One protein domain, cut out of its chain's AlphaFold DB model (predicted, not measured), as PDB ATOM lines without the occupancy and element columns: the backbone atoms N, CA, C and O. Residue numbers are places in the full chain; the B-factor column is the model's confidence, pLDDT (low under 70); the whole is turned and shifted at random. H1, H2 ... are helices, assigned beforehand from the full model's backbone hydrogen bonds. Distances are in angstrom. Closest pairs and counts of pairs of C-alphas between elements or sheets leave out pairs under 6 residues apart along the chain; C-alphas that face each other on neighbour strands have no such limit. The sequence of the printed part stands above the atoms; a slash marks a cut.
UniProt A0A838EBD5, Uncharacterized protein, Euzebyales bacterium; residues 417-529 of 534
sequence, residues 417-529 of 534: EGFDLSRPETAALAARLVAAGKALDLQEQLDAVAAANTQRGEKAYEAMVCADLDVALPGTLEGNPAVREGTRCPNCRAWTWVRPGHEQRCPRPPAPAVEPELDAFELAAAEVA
ATOM      1  N   GLU A 417       6.996   9.748  15.508       86.94
ATOM      2  CA  GLU A 417       8.191  10.484  15.104       86.94
ATOM      3  C   GLU A 417       8.281  10.583  13.572       86.94
ATOM      4  O   GLU A 417       8.094   9.606  12.844       86.94
ATOM      5  N   GLY A 418       8.551  11.793  13.073       86.12
ATOM      6  CA  GLY A 418       8.650  12.080  11.639       86.12
ATOM      7  C   GLY A 418       7.310  12.278  10.921       86.12
ATOM      8  O   GLY A 418       7.315  12.739   9.779       86.12
ATOM      9  N   PHE A 419       6.169  12.010  11.566       92.00
ATOM     10  CA  PHE A 419       4.862  12.313  10.986       92.00
ATOM     11  C   PHE A 419       4.449  13.766  11.227       92.00
ATOM     12  O   PHE A 419       4.660  14.353  12.287       92.00
ATOM     13  N   ASP A 420       3.791  14.347  10.229       92.81
ATOM     14  CA  ASP A 420       3.173  15.662  10.351       92.81
ATOM     15  C   ASP A 420       1.826  15.520  11.074       92.81
ATOM     16  O   ASP A 420       0.841  15.061  10.491       92.81
ATOM     17  N   LEU A 421       1.776  15.918  12.352       92.62
ATOM     18  CA  LEU A 421       0.562  15.866  13.180       92.62
ATOM     19  C   LEU A 421      -0.583  16.727  12.626       92.62
ATOM     20  O   LEU A 421      -1.733  16.514  12.993       92.62
ATOM     21  N   SER A 422      -0.299  17.678  11.726       89.88
ATOM     22  CA  SER A 422      -1.335  18.494  11.081       89.88
ATOM     23  C   SER A 422      -2.116  17.755   9.988       89.88
ATOM     24  O   SER A 422      -3.059  18.308   9.413       89.88
ATOM     25  N   ARG A 423      -1.726  16.513   9.677       90.75
ATOM     26  CA  ARG A 423      -2.340  15.676   8.647       90.75
ATOM     27  C   ARG A 423      -3.433  14.769   9.227       90.75
ATOM     28  O   ARG A 423      -3.241  14.178  10.290       90.75
ATOM     29  N   PRO A 424      -4.559  14.584   8.513       89.56
ATOM     30  CA  PRO A 424      -5.628  13.679   8.939       89.56
ATOM     31  C   PRO A 424      -5.162  12.221   9.011       89.56
ATOM     32  O   PRO A 424      -5.573  11.497   9.914       89.56
ATOM     33  N   GLU A 425      -4.286  11.794   8.098       93.19
ATOM     34  CA  GLU A 425      -3.767  10.432   8.066       93.19
ATOM     35  C   GLU A 425      -2.960  10.103   9.333       93.19
ATOM     36  O   GLU A 425      -3.094   9.009   9.878       93.19
ATOM     37  N   THR A 426      -2.218  11.074   9.876       94.50
ATOM     38  CA  THR A 426      -1.481  10.943  11.143       94.50
ATOM     39  C   THR A 426      -2.420  10.814  12.339       94.50
ATOM     40  O   THR A 426      -2.215   9.955  13.193       94.50
ATOM     41  N   ALA A 427      -3.487  11.613  12.392       92.62
ATOM     42  CA  ALA A 427      -4.491  11.496  13.448       92.62
ATOM     43  C   ALA A 427      -5.236  10.148  13.387       92.62
ATOM     44  O   ALA A 427      -5.476   9.523  14.419       92.62
ATOM     45  N   ALA A 428      -5.537   9.653  12.182       92.00
ATOM     46  CA  ALA A 428      -6.129   8.331  11.993       92.00
ATOM     47  C   ALA A 428      -5.194   7.198  12.456       92.00
ATOM     48  O   ALA A 428      -5.662   6.230  13.061       92.00
ATOM     49  N   LEU A 429      -3.881   7.321  12.219       94.19
ATOM     50  CA  LEU A 429      -2.879   6.403  12.768       94.19
ATOM     51  C   LEU A 429      -2.871   6.440  14.301       94.19
ATOM     52  O   LEU A 429      -2.975   5.392  14.936       94.19
ATOM     53  N   ALA A 430      -2.802   7.634  14.892       93.94
ATOM     54  CA  ALA A 430      -2.798   7.814  16.341       93.94
ATOM     55  C   ALA A 430      -4.034   7.180  17.000       93.94
ATOM     56  O   ALA A 430      -3.895   6.428  17.961       93.94
ATOM     57  N   ALA A 431      -5.228   7.383  16.434       92.19
ATOM     58  CA  ALA A 431      -6.461   6.757  16.917       92.19
ATOM     59  C   ALA A 431      -6.394   5.223  16.887       92.19
ATOM     60  O   ALA A 431      -6.818   4.561  17.835       92.19
ATOM     61  N   ARG A 432      -5.807   4.635  15.835       91.69
ATOM     62  CA  ARG A 432      -5.605   3.180  15.741       91.69
ATOM     63  C   ARG A 432      -4.609   2.659  16.774       91.69
ATOM     64  O   ARG A 432      -4.855   1.603  17.352       91.69
ATOM     65  N   LEU A 433      -3.515   3.378  17.017       92.50
ATOM     66  CA  LEU A 433      -2.506   3.006  18.013       92.50
ATOM     67  C   LEU A 433      -3.062   3.107  19.442       92.50
ATOM     68  O   LEU A 433      -2.913   2.163  20.218       92.50
ATOM     69  N   VAL A 434      -3.788   4.183  19.767       92.88
ATOM     70  CA  VAL A 434      -4.469   4.345  21.065       92.88
ATOM     71  C   VAL A 434      -5.517   3.250  21.275       92.88
ATOM     72  O   VAL A 434      -5.535   2.615  22.327       92.88
ATOM     73  N   ALA A 435      -6.337   2.949  20.261       90.56
ATOM     74  CA  ALA A 435      -7.307   1.853  20.327       90.56
ATOM     75  C   ALA A 435      -6.641   0.472  20.506       90.56
ATOM     76  O   ALA A 435      -7.235  -0.428  21.097       90.56
ATOM     77  N   ALA A 436      -5.402   0.309  20.033       89.06
ATOM     78  CA  ALA A 436      -4.577  -0.876  20.265       89.06
ATOM     79  C   ALA A 436      -3.866  -0.880  21.638       89.06
ATOM     80  O   ALA A 436      -3.090  -1.792  21.919       89.06
ATOM     81  N   GLY A 437      -4.121   0.115  22.496       90.12
ATOM     82  CA  GLY A 437      -3.558   0.227  23.844       90.12
ATOM     83  C   GLY A 437      -2.159   0.842  23.901       90.12
ATOM     84  O   GLY A 437      -1.483   0.708  24.921       90.12
ATOM     85  N   LYS A 438      -1.694   1.492  22.828       90.75
ATOM     86  CA  LYS A 438      -0.404   2.190  22.823       90.75
ATOM     87  C   LYS A 438      -0.527   3.530  23.542       90.75
ATOM     88  O   LYS A 438      -1.437   4.309  23.266       90.75
ATOM     89  N   ALA A 439       0.399   3.789  24.461       88.00
ATOM     90  CA  ALA A 439       0.464   5.044  25.197       88.00
ATOM     91  C   ALA A 439       1.201   6.093  24.353       88.00
ATOM     92  O   ALA A 439       2.428   6.106  24.309       88.00
ATOM     93  N   LEU A 440       0.442   6.946  23.668       89.69
ATOM     94  CA  LEU A 440       0.966   8.100  22.942       89.69
ATOM     95  C   LEU A 440       0.709   9.362  23.771       89.69
ATOM     96  O   LEU A 440      -0.435   9.612  24.149       89.69
ATOM     97  N   ASP A 441       1.741  10.172  24.020       92.12
ATOM     98  CA  ASP A 441       1.567  11.484  24.661       92.12
ATOM     99  C   ASP A 441       1.088  12.529  23.640       92.12
ATOM    100  O   ASP A 441       1.833  13.381  23.153       92.12
ATOM    101  N   LEU A 442      -0.171  12.388  23.229       93.50
ATOM    102  CA  LEU A 442      -0.767  13.220  22.185       93.50
ATOM    103  C   LEU A 442      -0.946  14.674  22.632       93.50
ATOM    104  O   LEU A 442      -0.850  15.568  21.792       93.50
ATOM    105  N   GLN A 443      -1.186  14.914  23.926       94.81
ATOM    106  CA  GLN A 443      -1.363  16.266  24.453       94.81
ATOM    107  C   GLN A 443      -0.035  17.027  24.453       94.81
ATOM    108  O   GLN A 443       0.014  18.128  23.908       94.81
ATOM    109  N   GLU A 444       1.049  16.432  24.968       93.94
ATOM    110  CA  GLU A 444       2.369  17.076  24.963       93.94
ATOM    111  C   GLU A 444       2.845  17.364  23.531       93.94
ATOM    112  O   GLU A 444       3.313  18.464  23.223       93.94
ATOM    113  N   GLN A 445       2.664  16.405  22.617       93.75
ATOM    114  CA  GLN A 445       3.020  16.579  21.209       93.75
ATOM    115  C   GLN A 445       2.209  17.691  20.530       93.75
ATOM    116  O   GLN A 445       2.761  18.486  19.760       93.75
ATOM    117  N   LEU A 446       0.906  17.773  20.811       94.88
ATOM    118  CA  LEU A 446       0.044  18.829  20.291       94.88
ATOM    119  C   LEU A 446       0.450  20.207  20.832       94.88
ATOM    120  O   LEU A 446       0.564  21.156  20.050       94.88
ATOM    121  N   ASP A 447       0.707  20.312  22.136       94.25
ATOM    122  CA  ASP A 447       1.139  21.552  22.787       94.25
ATOM    123  C   ASP A 447       2.475  22.041  22.205       94.25
ATOM    124  O   ASP A 447       2.624  23.230  21.904       94.25
ATOM    125  N   ALA A 448       3.415  21.127  21.943       93.56
ATOM    126  CA  ALA A 448       4.690  21.438  21.300       93.56
ATOM    127  C   ALA A 448       4.514  21.980  19.868       93.56
ATOM    128  O   ALA A 448       5.120  22.996  19.508       93.56
ATOM    129  N   VAL A 449       3.656  21.356  19.048       93.50
ATOM    130  CA  VAL A 449       3.364  21.845  17.687       93.50
ATOM    131  C   VAL A 449       2.665  23.203  17.726       93.50
ATOM    132  O   VAL A 449       3.017  24.091  16.945       93.50
ATOM    133  N   ALA A 450       1.708  23.390  18.636       91.69
ATOM    134  CA  ALA A 450       0.984  24.646  18.795       91.69
ATOM    135  C   ALA A 450       1.897  25.792  19.256       91.69
ATOM    136  O   ALA A 450       1.791  26.902  18.729       91.69
ATOM    137  N   ALA A 451       2.825  25.522  20.179       92.25
ATOM    138  CA  ALA A 451       3.827  26.485  20.630       92.25
ATOM    139  C   ALA A 451       4.812  26.873  19.514       92.25
ATOM    140  O   ALA A 451       5.194  28.038  19.405       92.25
ATOM    141  N   ALA A 452       5.203  25.920  18.662       92.44
ATOM    142  CA  ALA A 452       6.112  26.178  17.547       92.44
ATOM    143  C   ALA A 452       5.433  26.915  16.377       92.44
ATOM    144  O   ALA A 452       6.046  27.769  15.733       92.44
ATOM    145  N   ASN A 453       4.182  26.572  16.056       90.94
ATOM    146  CA  ASN A 453       3.428  27.177  14.963       90.94
ATOM    147  C   ASN A 453       1.915  27.062  15.200       90.94
ATOM    148  O   ASN A 453       1.320  26.001  15.004       90.94
ATOM    149  N   THR A 454       1.273  28.186  15.514       87.75
ATOM    150  CA  THR A 454      -0.158  28.238  15.846       87.75
ATOM    151  C   THR A 454      -1.068  27.713  14.733       87.75
ATOM    152  O   THR A 454      -2.053  27.039  15.014       87.75
ATOM    153  N   GLN A 455      -0.740  27.945  13.456       86.12
ATOM    154  CA  GLN A 455      -1.544  27.438  12.334       86.12
ATOM    155  C   GLN A 455      -1.437  25.919  12.177       86.12
ATOM    156  O   GLN A 455      -2.436  25.262  11.885       86.12
ATOM    157  N   ARG A 456      -0.237  25.348  12.347       88.81
ATOM    158  CA  ARG A 456      -0.060  23.886  12.343       88.81
ATOM    159  C   ARG A 456      -0.703  23.252  13.573       88.81
ATOM    160  O   ARG A 456      -1.316  22.201  13.426       88.81
ATOM    161  N   GLY A 457      -0.626  23.916  14.727       90.75
ATOM    162  CA  GLY A 457      -1.307  23.515  15.958       90.75
ATOM    163  C   GLY A 457      -2.821  23.418  15.791       90.75
ATOM    164  O   GLY A 457      -3.392  22.388  16.121       90.75
ATOM    165  N   GLU A 458      -3.471  24.431  15.203       88.62
ATOM    166  CA  GLU A 458      -4.924  24.394  14.940       88.62
ATOM    167  C   GLU A 458      -5.309  23.224  14.023       88.62
ATOM    168  O   GLU A 458      -6.277  22.517  14.297       88.62
ATOM    169  N   LYS A 459      -4.533  22.977  12.958       88.38
ATOM    170  CA  LYS A 459      -4.767  21.844  12.047       88.38
ATOM    171  C   LYS A 459      -4.565  20.492  12.730       88.38
ATOM    172  O   LYS A 459      -5.345  19.575  12.496       88.38
ATOM    173  N   ALA A 460      -3.530  20.368  13.560       91.81
ATOM    174  CA  ALA A 460      -3.259  19.153  14.321       91.81
ATOM    175  C   ALA A 460      -4.368  18.880  15.343       91.81
ATOM    176  O   ALA A 460      -4.897  17.773  15.388       91.81
ATOM    177  N   TYR A 461      -4.790  19.908  16.085       91.38
ATOM    178  CA  TYR A 461      -5.912  19.820  17.014       91.38
ATOM    179  C   TYR A 461      -7.195  19.372  16.303       91.38
ATOM    180  O   TYR A 461      -7.839  18.415  16.726       91.38
ATOM    181  N   GLU A 462      -7.546  20.014  15.186       87.44
ATOM    182  CA  GLU A 462      -8.719  19.635  14.397       87.44
ATOM    183  C   GLU A 462      -8.637  18.178  13.924       87.44
ATOM    184  O   GLU A 462      -9.603  17.431  14.096       87.44
ATOM    185  N   ALA A 463      -7.504  17.763  13.348       89.12
ATOM    186  CA  ALA A 463      -7.305  16.402  12.861       89.12
ATOM    187  C   ALA A 463      -7.472  15.372  13.987       89.12
ATOM    188  O   ALA A 463      -8.182  14.382  13.803       89.12
ATOM    189  N   MET A 464      -6.884  15.631  15.159       91.69
ATOM    190  CA  MET A 464      -6.979  14.752  16.324       91.69
ATOM    191  C   MET A 464      -8.410  14.643  16.851       91.69
ATOM    192  O   MET A 464      -8.907  13.536  17.049       91.69
ATOM    193  N   VAL A 465      -9.118  15.765  16.999       89.12
ATOM    194  CA  VAL A 465     -10.525  15.742  17.425       89.12
ATOM    195  C   VAL A 465     -11.412  15.044  16.389       89.12
ATOM    196  O   VAL A 465     -12.321  14.305  16.757       89.12
ATOM    197  N   CYS A 466     -11.153  15.225  15.091       84.25
ATOM    198  CA  CYS A 466     -11.883  14.514  14.034       84.25
ATOM    199  C   CYS A 466     -11.655  12.998  14.065       84.25
ATOM    200  O   CYS A 466     -12.532  12.251  13.640       84.25
ATOM    201  N   ALA A 467     -10.494  12.554  14.545       86.81
ATOM    202  CA  ALA A 467     -10.177  11.146  14.748       86.81
ATOM    203  C   ALA A 467     -10.679  10.601  16.102       86.81
ATOM    204  O   ALA A 467     -10.343   9.473  16.450       86.81
ATOM    205  N   ASP A 468     -11.478  11.386  16.839       88.62
ATOM    206  CA  ASP A 468     -12.021  11.062  18.165       88.62
ATOM    207  C   ASP A 468     -10.940  10.823  19.237       88.62
ATOM    208  O   ASP A 468     -11.094  10.020  20.155       88.62
ATOM    209  N   LEU A 469      -9.812  11.529  19.116       90.31
ATOM    210  CA  LEU A 469      -8.752  11.505  20.118       90.31
ATOM    211  C   LEU A 469      -9.083  12.439  21.286       90.31
ATOM    212  O   LEU A 469      -9.586  13.561  21.114       90.31
ATOM    213  N   ASP A 470      -8.763  11.979  22.492       90.12
ATOM    214  CA  ASP A 470      -8.980  12.722  23.730       90.12
ATOM    215  C   ASP A 470      -7.852  13.737  23.968       90.12
ATOM    216  O   ASP A 470      -6.884  13.483  24.678       90.12
ATOM    217  N   VAL A 471      -7.955  14.881  23.286       91.25
ATOM    218  CA  VAL A 471      -7.053  16.033  23.438       91.25
ATOM    219  C   VAL A 471      -7.821  17.308  23.791       91.25
ATOM    220  O   VAL A 471      -8.933  17.551  23.300       91.25
ATOM    221  N   ALA A 472      -7.231  18.150  24.629       90.25
ATOM    222  CA  ALA A 472      -7.736  19.478  24.948       90.25
ATOM    223  C   ALA A 472      -7.190  20.522  23.962       90.25
ATOM    224  O   ALA A 472      -6.117  20.348  23.384       90.25
ATOM    225  N   LEU A 473      -7.933  21.617  23.773       88.88
ATOM    226  CA  LEU A 473      -7.457  22.766  23.001       88.88
ATOM    227  C   LEU A 473      -6.240  23.374  23.726       88.88
ATOM    228  O   LEU A 473      -6.396  23.798  24.871       88.88
ATOM    229  N   PRO A 474      -5.054  23.452  23.095       90.81
ATOM    230  CA  PRO A 474      -3.889  24.077  23.710       90.81
ATOM    231  C   PRO A 474      -4.162  25.539  24.065       90.81
ATOM    232  O   PRO A 474      -4.701  26.291  23.248       90.81
ATOM    233  N   GLY A 475      -3.716  25.981  25.244       87.00
ATOM    234  CA  GLY A 475      -3.904  27.367  25.699       87.00
ATOM    235  C   GLY A 475      -3.298  28.409  24.746       87.00
ATOM    236  O   GLY A 475      -3.820  29.511  24.594       87.00
ATOM    237  N   THR A 476      -2.241  28.040  24.014       85.62
ATOM    238  CA  THR A 476      -1.620  28.880  22.973       85.62
ATOM    239  C   THR A 476      -2.537  29.145  21.772       85.62
ATOM    240  O   THR A 476      -2.302  30.099  21.030       85.62
ATOM    241  N   LEU A 477      -3.582  28.334  21.576       84.56
ATOM    242  CA  LEU A 477      -4.536  28.454  20.471       84.56
ATOM    243  C   LEU A 477      -5.838  29.165  20.867       84.56
ATOM    244  O   LEU A 477      -6.517  29.704  19.991       84.56
ATOM    245  N   GLU A 478      -6.186  29.231  22.157       81.31
ATOM    246  CA  GLU A 478      -7.449  29.824  22.633       81.31
ATOM    247  C   GLU A 478      -7.649  31.271  22.158       81.31
ATOM    248  O   GLU A 478      -8.750  31.641  21.747       81.31
ATOM    249  N   GLY A 479      -6.570  32.060  22.134       72.62
ATOM    250  CA  GLY A 479      -6.554  33.464  21.712       72.62
ATOM    251  C   GLY A 479      -5.988  33.713  20.313       72.62
ATOM    252  O   GLY A 479      -5.518  34.819  20.049       72.62
ATOM    253  N   ASN A 480      -5.959  32.711  19.426       75.00
ATOM    254  CA  ASN A 480      -5.341  32.855  18.106       75.00
ATOM    255  C   ASN A 480      -6.044  33.945  17.260       75.00
ATOM    256  O   ASN A 480      -7.170  33.724  16.804       75.00
ATOM    257  N   PRO A 481      -5.390  35.088  16.961       70.25
ATOM    258  CA  PRO A 481      -6.026  36.219  16.279       70.25
ATOM    259  C   PRO A 481      -6.367  35.927  14.810       70.25
ATOM    260  O   PRO A 481      -7.129  36.669  14.188       70.25
ATOM    261  N   ALA A 482      -5.811  34.854  14.236       70.19
ATOM    262  CA  ALA A 482      -6.152  34.401  12.891       70.19
ATOM    263  C   ALA A 482      -7.532  33.716  12.825       70.19
ATOM    264  O   ALA A 482      -8.132  33.653  11.750       70.19
ATOM    265  N   VAL A 483      -8.046  33.221  13.958       71.06
ATOM    266  CA  VAL A 483      -9.332  32.521  14.047       71.06
ATOM    267  C   VAL A 483     -10.397  33.508  14.510       71.06
ATOM    268  O   VAL A 483     -10.438  33.908  15.670       71.06
ATOM    269  N   ARG A 484     -11.279  33.919  13.593       69.38
ATOM    270  CA  ARG A 484     -12.380  34.831  13.931       69.38
ATOM    271  C   ARG A 484     -13.412  34.134  14.809       69.38
ATOM    272  O   ARG A 484     -13.727  32.957  14.612       69.38
ATOM    273  N   GLU A 485     -13.997  34.891  15.721       64.44
ATOM    274  CA  GLU A 485     -15.140  34.444  16.508       64.44
ATOM    275  C   GLU A 485     -16.298  34.028  15.580       64.44
ATOM    276  O   GLU A 485     -16.523  34.636  14.532       64.44
ATOM    277  N   GLY A 486     -16.963  32.912  15.894       69.50
ATOM    278  CA  GLY A 486     -17.955  32.280  15.012       69.50
ATOM    279  C   GLY A 486     -17.389  31.361  13.918       69.50
ATOM    280  O   GLY A 486     -18.162  30.706  13.228       69.50
ATOM    281  N   THR A 487     -16.060  31.250  13.771       75.81
ATOM    282  CA  THR A 487     -15.416  30.268  12.867       75.81
ATOM    283  C   THR A 487     -14.884  29.030  13.592       75.81
ATOM    284  O   THR A 487     -14.210  28.193  12.988       75.81
ATOM    285  N   ARG A 488     -15.193  28.879  14.883       78.94
ATOM    286  CA  ARG A 488     -14.883  27.680  15.665       78.94
ATOM    287  C   ARG A 488     -16.085  26.736  15.700       78.94
ATOM    288  O   ARG A 488     -17.229  27.178  15.736       78.94
ATOM    289  N   CYS A 489     -15.811  25.439  15.718       80.81
ATOM    290  CA  CYS A 489     -16.813  24.404  15.902       80.81
ATOM    291  C   CYS A 489     -17.488  24.585  17.268       80.81
ATOM    292  O   CYS A 489     -16.770  24.677  18.267       80.81
ATOM    293  N   PRO A 490     -18.827  24.594  17.361       77.06
ATOM    294  CA  PRO A 490     -19.510  24.738  18.647       77.06
ATOM    295  C   PRO A 490     -19.261  23.557  19.602       77.06
ATOM    296  O   PRO A 490     -19.427  23.700  20.809       77.06
ATOM    297  N   ASN A 491     -18.829  22.402  19.084       81.75
ATOM    298  CA  ASN A 491     -18.643  21.191  19.884       81.75
ATOM    299  C   ASN A 491     -17.223  21.088  20.446       81.75
ATOM    300  O   ASN A 491     -17.031  20.927  21.645       81.75
ATOM    301  N   CYS A 492     -16.209  21.208  19.588       80.31
ATOM    302  CA  CYS A 492     -14.812  21.032  19.992       80.31
ATOM    303  C   CYS A 492     -13.972  22.310  19.945       80.31
ATOM    304  O   CYS A 492     -12.778  22.259  20.220       80.31
ATOM    305  N   ARG A 493     -14.539  23.451  19.550       81.38
ATOM    306  CA  ARG A 493     -13.819  24.721  19.357       81.38
ATOM    307  C   ARG A 493     -12.692  24.689  18.306       81.38
ATOM    308  O   ARG A 493     -11.976  25.680  18.174       81.38
ATOM    309  N   ALA A 494     -12.555  23.617  17.519       80.00
ATOM    310  CA  ALA A 494     -11.603  23.555  16.407       80.00
ATOM    311  C   ALA A 494     -11.981  24.540  15.293       80.00
ATOM    312  O   ALA A 494     -13.151  24.890  15.122       80.00
ATOM    313  N   TRP A 495     -10.996  25.002  14.529       77.06
ATOM    314  CA  TRP A 495     -11.210  25.969  13.457       77.06
ATOM    315  C   TRP A 495     -11.888  25.333  12.227       77.06
ATOM    316  O   TRP A 495     -11.360  24.415  11.613       77.06
ATOM    317  N   THR A 496     -13.059  25.841  11.830       68.88
ATOM    318  CA  THR A 496     -13.937  25.226  10.804       68.88
ATOM    319  C   THR A 496     -13.523  25.482   9.348       68.88
ATOM    320  O   THR A 496     -14.046  24.843   8.437       68.88
ATOM    321  N   TRP A 497     -12.587  26.407   9.089       65.38
ATOM    322  CA  TRP A 497     -12.239  26.812   7.716       65.38
ATOM    323  C   TRP A 497     -11.284  25.842   7.005       65.38
ATOM    324  O   TRP A 497     -11.185  25.852   5.780       65.38
ATOM    325  N   VAL A 498     -10.584  24.994   7.759       59.22
ATOM    326  CA  VAL A 498      -9.615  24.031   7.217       59.22
ATOM    327  C   VAL A 498     -10.327  22.830   6.577       59.22
ATOM    328  O   VAL A 498      -9.886  22.352   5.529       59.22
ATOM    329  N   ARG A 499     -11.467  22.391   7.132       63.81
ATOM    330  CA  ARG A 499     -12.386  21.423   6.510       63.81
ATOM    331  C   ARG A 499     -13.838  21.904   6.603       63.81
ATOM    332  O   ARG A 499     -14.490  21.673   7.623       63.81
ATOM    333  N   PRO A 500     -14.391  22.480   5.520       65.44
ATOM    334  CA  PRO A 500     -15.795  22.880   5.481       65.44
ATOM    335  C   PRO A 500     -16.733  21.744   5.924       65.44
ATOM    336  O   PRO A 500     -16.559  20.594   5.509       65.44
ATOM    337  N   GLY A 501     -17.710  22.051   6.784       68.31
ATOM    338  CA  GLY A 501     -18.659  21.074   7.325       68.31
ATOM    339  C   GLY A 501     -18.111  20.214   8.470       68.31
ATOM    340  O   GLY A 501     -18.638  19.130   8.728       68.31
ATOM    341  N   HIS A 502     -17.029  20.631   9.137       76.50
ATOM    342  CA  HIS A 502     -16.535  19.967  10.349       76.50
ATOM    343  C   HIS A 502     -17.595  19.966  11.463       76.50
ATOM    344  O   HIS A 502     -17.807  18.941  12.102       76.50
ATOM    345  N   GLU A 503     -18.323  21.067  11.649       77.62
ATOM    346  CA  GLU A 503     -19.366  21.201  12.670       77.62
ATOM    347  C   GLU A 503     -20.480  20.145  12.563       77.62
ATOM    348  O   GLU A 503     -21.103  19.807  13.563       77.62
ATOM    349  N   GLN A 504     -20.693  19.574  11.373       75.12
ATOM    350  CA  GLN A 504     -21.671  18.507  11.136       75.12
ATOM    351  C   GLN A 504     -21.106  17.099  11.374       75.12
ATOM    352  O   GLN A 504     -21.867  16.149  11.526       75.12
ATOM    353  N   ARG A 505     -19.775  16.952  11.358       71.31
ATOM    354  CA  ARG A 505     -19.052  15.671  11.459       71.31
ATOM    355  C   ARG A 505     -18.308  15.503  12.782       71.31
ATOM    356  O   ARG A 505     -17.723  14.449  13.004       71.31
ATOM    357  N   CYS A 506     -18.281  16.538  13.620       76.31
ATOM    358  CA  CYS A 506     -17.559  16.529  14.882       76.31
ATOM    359  C   CYS A 506     -18.103  15.405  15.786       76.31
ATOM    360  O   CYS A 506     -19.296  15.429  16.095       76.31
ATOM    361  N   PRO A 507     -17.265  14.443  16.219       76.94
ATOM    362  CA  PRO A 507     -17.720  13.339  17.065       76.94
ATOM    363  C   PRO A 507     -18.055  13.800  18.491       76.94
ATOM    364  O   PRO A 507     -18.797  13.125  19.204       76.94
ATOM    365  N   ARG A 508     -17.550  14.973  18.906       78.94
ATOM    366  CA  ARG A 508     -17.795  15.517  20.242       78.94
ATOM    367  C   ARG A 508     -19.221  16.060  20.383       78.94
ATOM    368  O   ARG A 508     -19.722  16.705  19.454       78.94
ATOM    369  N   PRO A 509     -19.859  15.867  21.551       71.81
ATOM    370  CA  PRO A 509     -21.126  16.516  21.863       71.81
ATOM    371  C   PRO A 509     -20.961  18.046  21.905       71.81
ATOM    372  O   PRO A 509     -19.845  18.535  22.105       71.81
ATOM    373  N   PRO A 510     -22.048  18.820  21.722       62.62
ATOM    374  CA  PRO A 510     -21.998  20.272  21.857       62.62
ATOM    375  C   PRO A 510     -21.473  20.656  23.238       62.62
ATOM    376  O   PRO A 510     -21.952  20.142  24.253       62.62
ATOM    377  N   ALA A 511     -20.480  21.547  23.269       59.66
ATOM    378  CA  ALA A 511     -19.982  22.081  24.524       59.66
ATOM    379  C   ALA A 511     -21.127  22.831  25.230       59.66
ATOM    380  O   ALA A 511     -21.933  23.483  24.553       59.66
ATOM    381  N   PRO A 512     -21.236  22.753  26.569       53.06
ATOM    382  CA  PRO A 512     -22.184  23.587  27.291       53.06
ATOM    383  C   PRO A 512     -21.883  25.051  26.963       53.06
ATOM    384  O   PRO A 512     -20.724  25.470  26.987       53.06
ATOM    385  N   ALA A 513     -22.921  25.809  26.604       48.62
ATOM    386  CA  ALA A 513     -22.787  27.235  26.354       48.62
ATOM    387  C   ALA A 513     -22.152  27.881  27.590       48.62
ATOM    388  O   ALA A 513     -22.706  27.809  28.685       48.62
ATOM    389  N   VAL A 514     -20.973  28.473  27.408       50.06
ATOM    390  CA  VAL A 514     -20.392  29.358  28.412       50.06
ATOM    391  C   VAL A 514     -21.312  30.572  28.433       50.06
ATOM    392  O   VAL A 514     -21.349  31.330  27.461       50.06
ATOM    393  N   GLU A 515     -22.140  30.694  29.473       36.31
ATOM    394  CA  GLU A 515     -22.875  31.936  29.702       36.31
ATOM    395  C   GLU A 515     -21.841  33.065  29.753       36.31
ATOM    396  O   GLU A 515     -20.806  32.890  30.402       36.31
ATOM    397  N   PRO A 516     -22.054  34.180  29.035       40.75
ATOM    398  CA  PRO A 516     -21.126  35.291  29.108       40.75
ATOM    399  C   PRO A 516     -21.049  35.721  30.573       40.75
ATOM    400  O   PRO A 516     -22.051  36.155  31.145       40.75
ATOM    401  N   GLU A 517     -19.873  35.559  31.187       44.41
ATOM    402  CA  GLU A 517     -19.551  36.223  32.443       44.41
ATOM    403  C   GLU A 517     -19.761  37.712  32.181       44.41
ATOM    404  O   GLU A 517     -18.993  38.349  31.461       44.41
ATOM    405  N   LEU A 518     -20.871  38.248  32.695       42.81
ATOM    406  CA  LEU A 518     -21.061  39.682  32.790       42.81
ATOM    407  C   LEU A 518     -19.881  40.199  33.597       42.81
ATOM    408  O   LEU A 518     -19.760  39.908  34.790       42.81
ATOM    409  N   ASP A 519     -18.998  40.908  32.901       45.38
ATOM    410  CA  ASP A 519     -17.808  41.525  33.452       45.38
ATOM    411  C   ASP A 519     -18.207  42.228  34.754       45.38
ATOM    412  O   ASP A 519     -19.092  43.091  34.768       45.38
ATOM    413  N   ALA A 520     -17.570  41.874  35.872       50.38
ATOM    414  CA  ALA A 520     -17.851  42.476  37.181       50.38
ATOM    415  C   ALA A 520     -17.693  44.016  37.169       50.38
ATOM    416  O   ALA A 520     -18.147  44.713  38.078       50.38
ATOM    417  N   PHE A 521     -17.091  44.556  36.105       50.44
ATOM    418  CA  PHE A 521     -16.981  45.975  35.804       50.44
ATOM    419  C   PHE A 521     -18.289  46.630  35.309       50.44
ATOM    420  O   PHE A 521     -18.530  47.794  35.634       50.44
ATOM    421  N   GLU A 522     -19.171  45.919  34.594       50.78
ATOM    422  CA  GLU A 522     -20.479  46.454  34.164       50.78
ATOM    423  C   GLU A 522     -21.513  46.450  35.302       50.78
ATOM    424  O   GLU A 522     -22.321  47.376  35.409       50.78
ATOM    425  N   LEU A 523     -21.434  45.483  36.224       51.50
ATOM    426  CA  LEU A 523     -22.270  45.456  37.434       51.50
ATOM    427  C   LEU A 523     -21.935  46.605  38.401       51.50
ATOM    428  O   LEU A 523     -22.844  47.206  38.972       51.50
ATOM    429  N   ALA A 524     -20.660  46.997  38.507       52.44
ATOM    430  CA  ALA A 524     -20.251  48.160  39.298       52.44
ATOM    431  C   ALA A 524     -20.662  49.504  38.654       52.44
ATOM    432  O   ALA A 524     -20.938  50.474  39.361       52.44
ATOM    433  N   ALA A 525     -20.752  49.575  37.321       53.41
ATOM    434  CA  ALA A 525     -21.220  50.771  36.614       53.41
ATOM    435  C   ALA A 525     -22.748  50.964  36.713       53.41
ATOM    436  O   ALA A 525     -23.224  52.102  36.738       53.41
ATOM    437  N   ALA A 526     -23.516  49.876  36.831       50.25
ATOM    438  CA  ALA A 526     -24.968  49.920  37.016       50.25
ATOM    439  C   ALA A 526     -25.389  50.365  38.434       50.25
ATOM    440  O   ALA A 526     -26.424  51.014  38.590       50.25
ATOM    441  N   GLU A 527     -24.577  50.092  39.462       52.12
ATOM    442  CA  GLU A 527     -24.870  50.476  40.855       52.12
ATOM    443  C   GLU A 527     -24.562  51.957  41.163       52.12
ATOM    444  O   GLU A 527     -25.194  52.562  42.027       52.12
ATOM    445  N   VAL A 528     -23.655  52.589  40.407       57.06
ATOM    446  CA  VAL A 528     -23.296  54.016  40.570       57.06
ATOM    447  C   VAL A 528     -24.229  54.953  39.778       57.06
ATOM    448  O   VAL A 528     -24.271  56.156  40.037       57.06
ATOM    449  N   ALA A 529     -25.041  54.419  38.858       50.44
ATOM    450  CA  ALA A 529     -25.943  55.191  37.998       50.44
ATOM    451  C   ALA A 529     -27.408  55.269  38.488       50.44
ATOM    452  O   ALA A 529     -28.283  55.644  37.709       50.44
TER     453      ALA A 529
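What this domain is: This is residues 417 to 529 of the 534 residues of an uncharacterized protein of Euzebyales bacterium (UniProt A0A838EBD5). A compact head of helices and loops, with a thin tail that sticks out far from it: in the head H2 and H3 fold back on each other as a helical hairpin, H1 packs at a steep angle on H3, and the short H4 sits by the end of the hairpin where H2 leads into H3. The long loop of residues 479 to 501 lies on the side of H3 away from H2 and leads to the short H5, while residues 514 to 529, with H6, stand free and make the length. The printed part has 113 residues with six named helices, H1 to H6 in order along the chain, and no named strand; the class is all helix, though under half of the residues, 53 of the 113, are in named elements. The whole is loose, with a radius of gyration of the C-alphas of 17.0 A, and spans 61 by 29 by 27 A along its three main axes.

How they stand to each other: The longest helix by residues is H3, residues 454 to 466, and it is the hub, touching three other helices. H2, residues 442 to 452, touches H3 in a hairpin, at a shallow tilt of 23 degrees, opposite ways; their closest C-alphas are those of Ala 450 and Gly 457, 3.8 A apart, and H3 touches H2 with residues 456 to 461 alone. H1, residues 424 to 435, touches H3 at a steep tilt of 51 degrees, the same way. The closest C-alphas of H1 and H3 are those of Ala 427 and Met 464, 5.0 A apart; H1 touches H3 with residues 424 to 428 alone, and H3 touches H1 with residues 460 to 464 alone. H1 and H2 are only just apart, with their closest C-alphas 8.2 A from each other. H4, residues 475 to 478, touches H3, which meets it with residues 454 to 458 alone; the closest C-alphas are those of Thr 454 and Leu 477, 6.4 A apart. H4 also touches H2, with the C-alphas of Ala 451 and Thr 476 closest at 6.4 A. H5, residues 502 to 505, is close to H3 but not clearly touching, the closest C-alphas being those of Cys 466 and Arg 505, 7.7 A apart. H6, residues 520 to 528, touches no helix. Every O i to N i+4 pair is within hydrogen-bond range in H1, H2 and H3, and 4 of 5 are in H6; H4 and H5 are too short for such a pair.

Where its parts are: H3 runs 18.1 A from C-alpha 454 at (-0.158, 28.238, 15.846) to C-alpha 466 at (-11.883, 14.514, 14.034). H2 is 15.4 A long. H1 is 16.5 A long and begins with C-alpha 424 at (-5.628, 13.679, 8.939). H4 and H5 have four residues each. H6 is 13.2 A long and ends with C-alpha 528 at (-23.296, 54.016, 40.570).

The domain as a whole: The two C-alphas farthest apart are those of Ala 436 and Ala 529, 62.6 A. Without the stretch that stands free, the body has 97 residues and spans 35 by 28 by 22 A, with a radius of gyration of 12.7 A. The printed part has no cut. The link from H2 to H3 is tight, those from H1 to H2 and from H3 to H4 are short, and those from H4 to H5, 23 residues, and from H5 to H6, 14 residues, are long. The mean pLDDT of the printed part is 78.6; 29 residues are under 70, namely 484 to 486, 496 to 501 and 510 to 529, and H6 has a mean of 52.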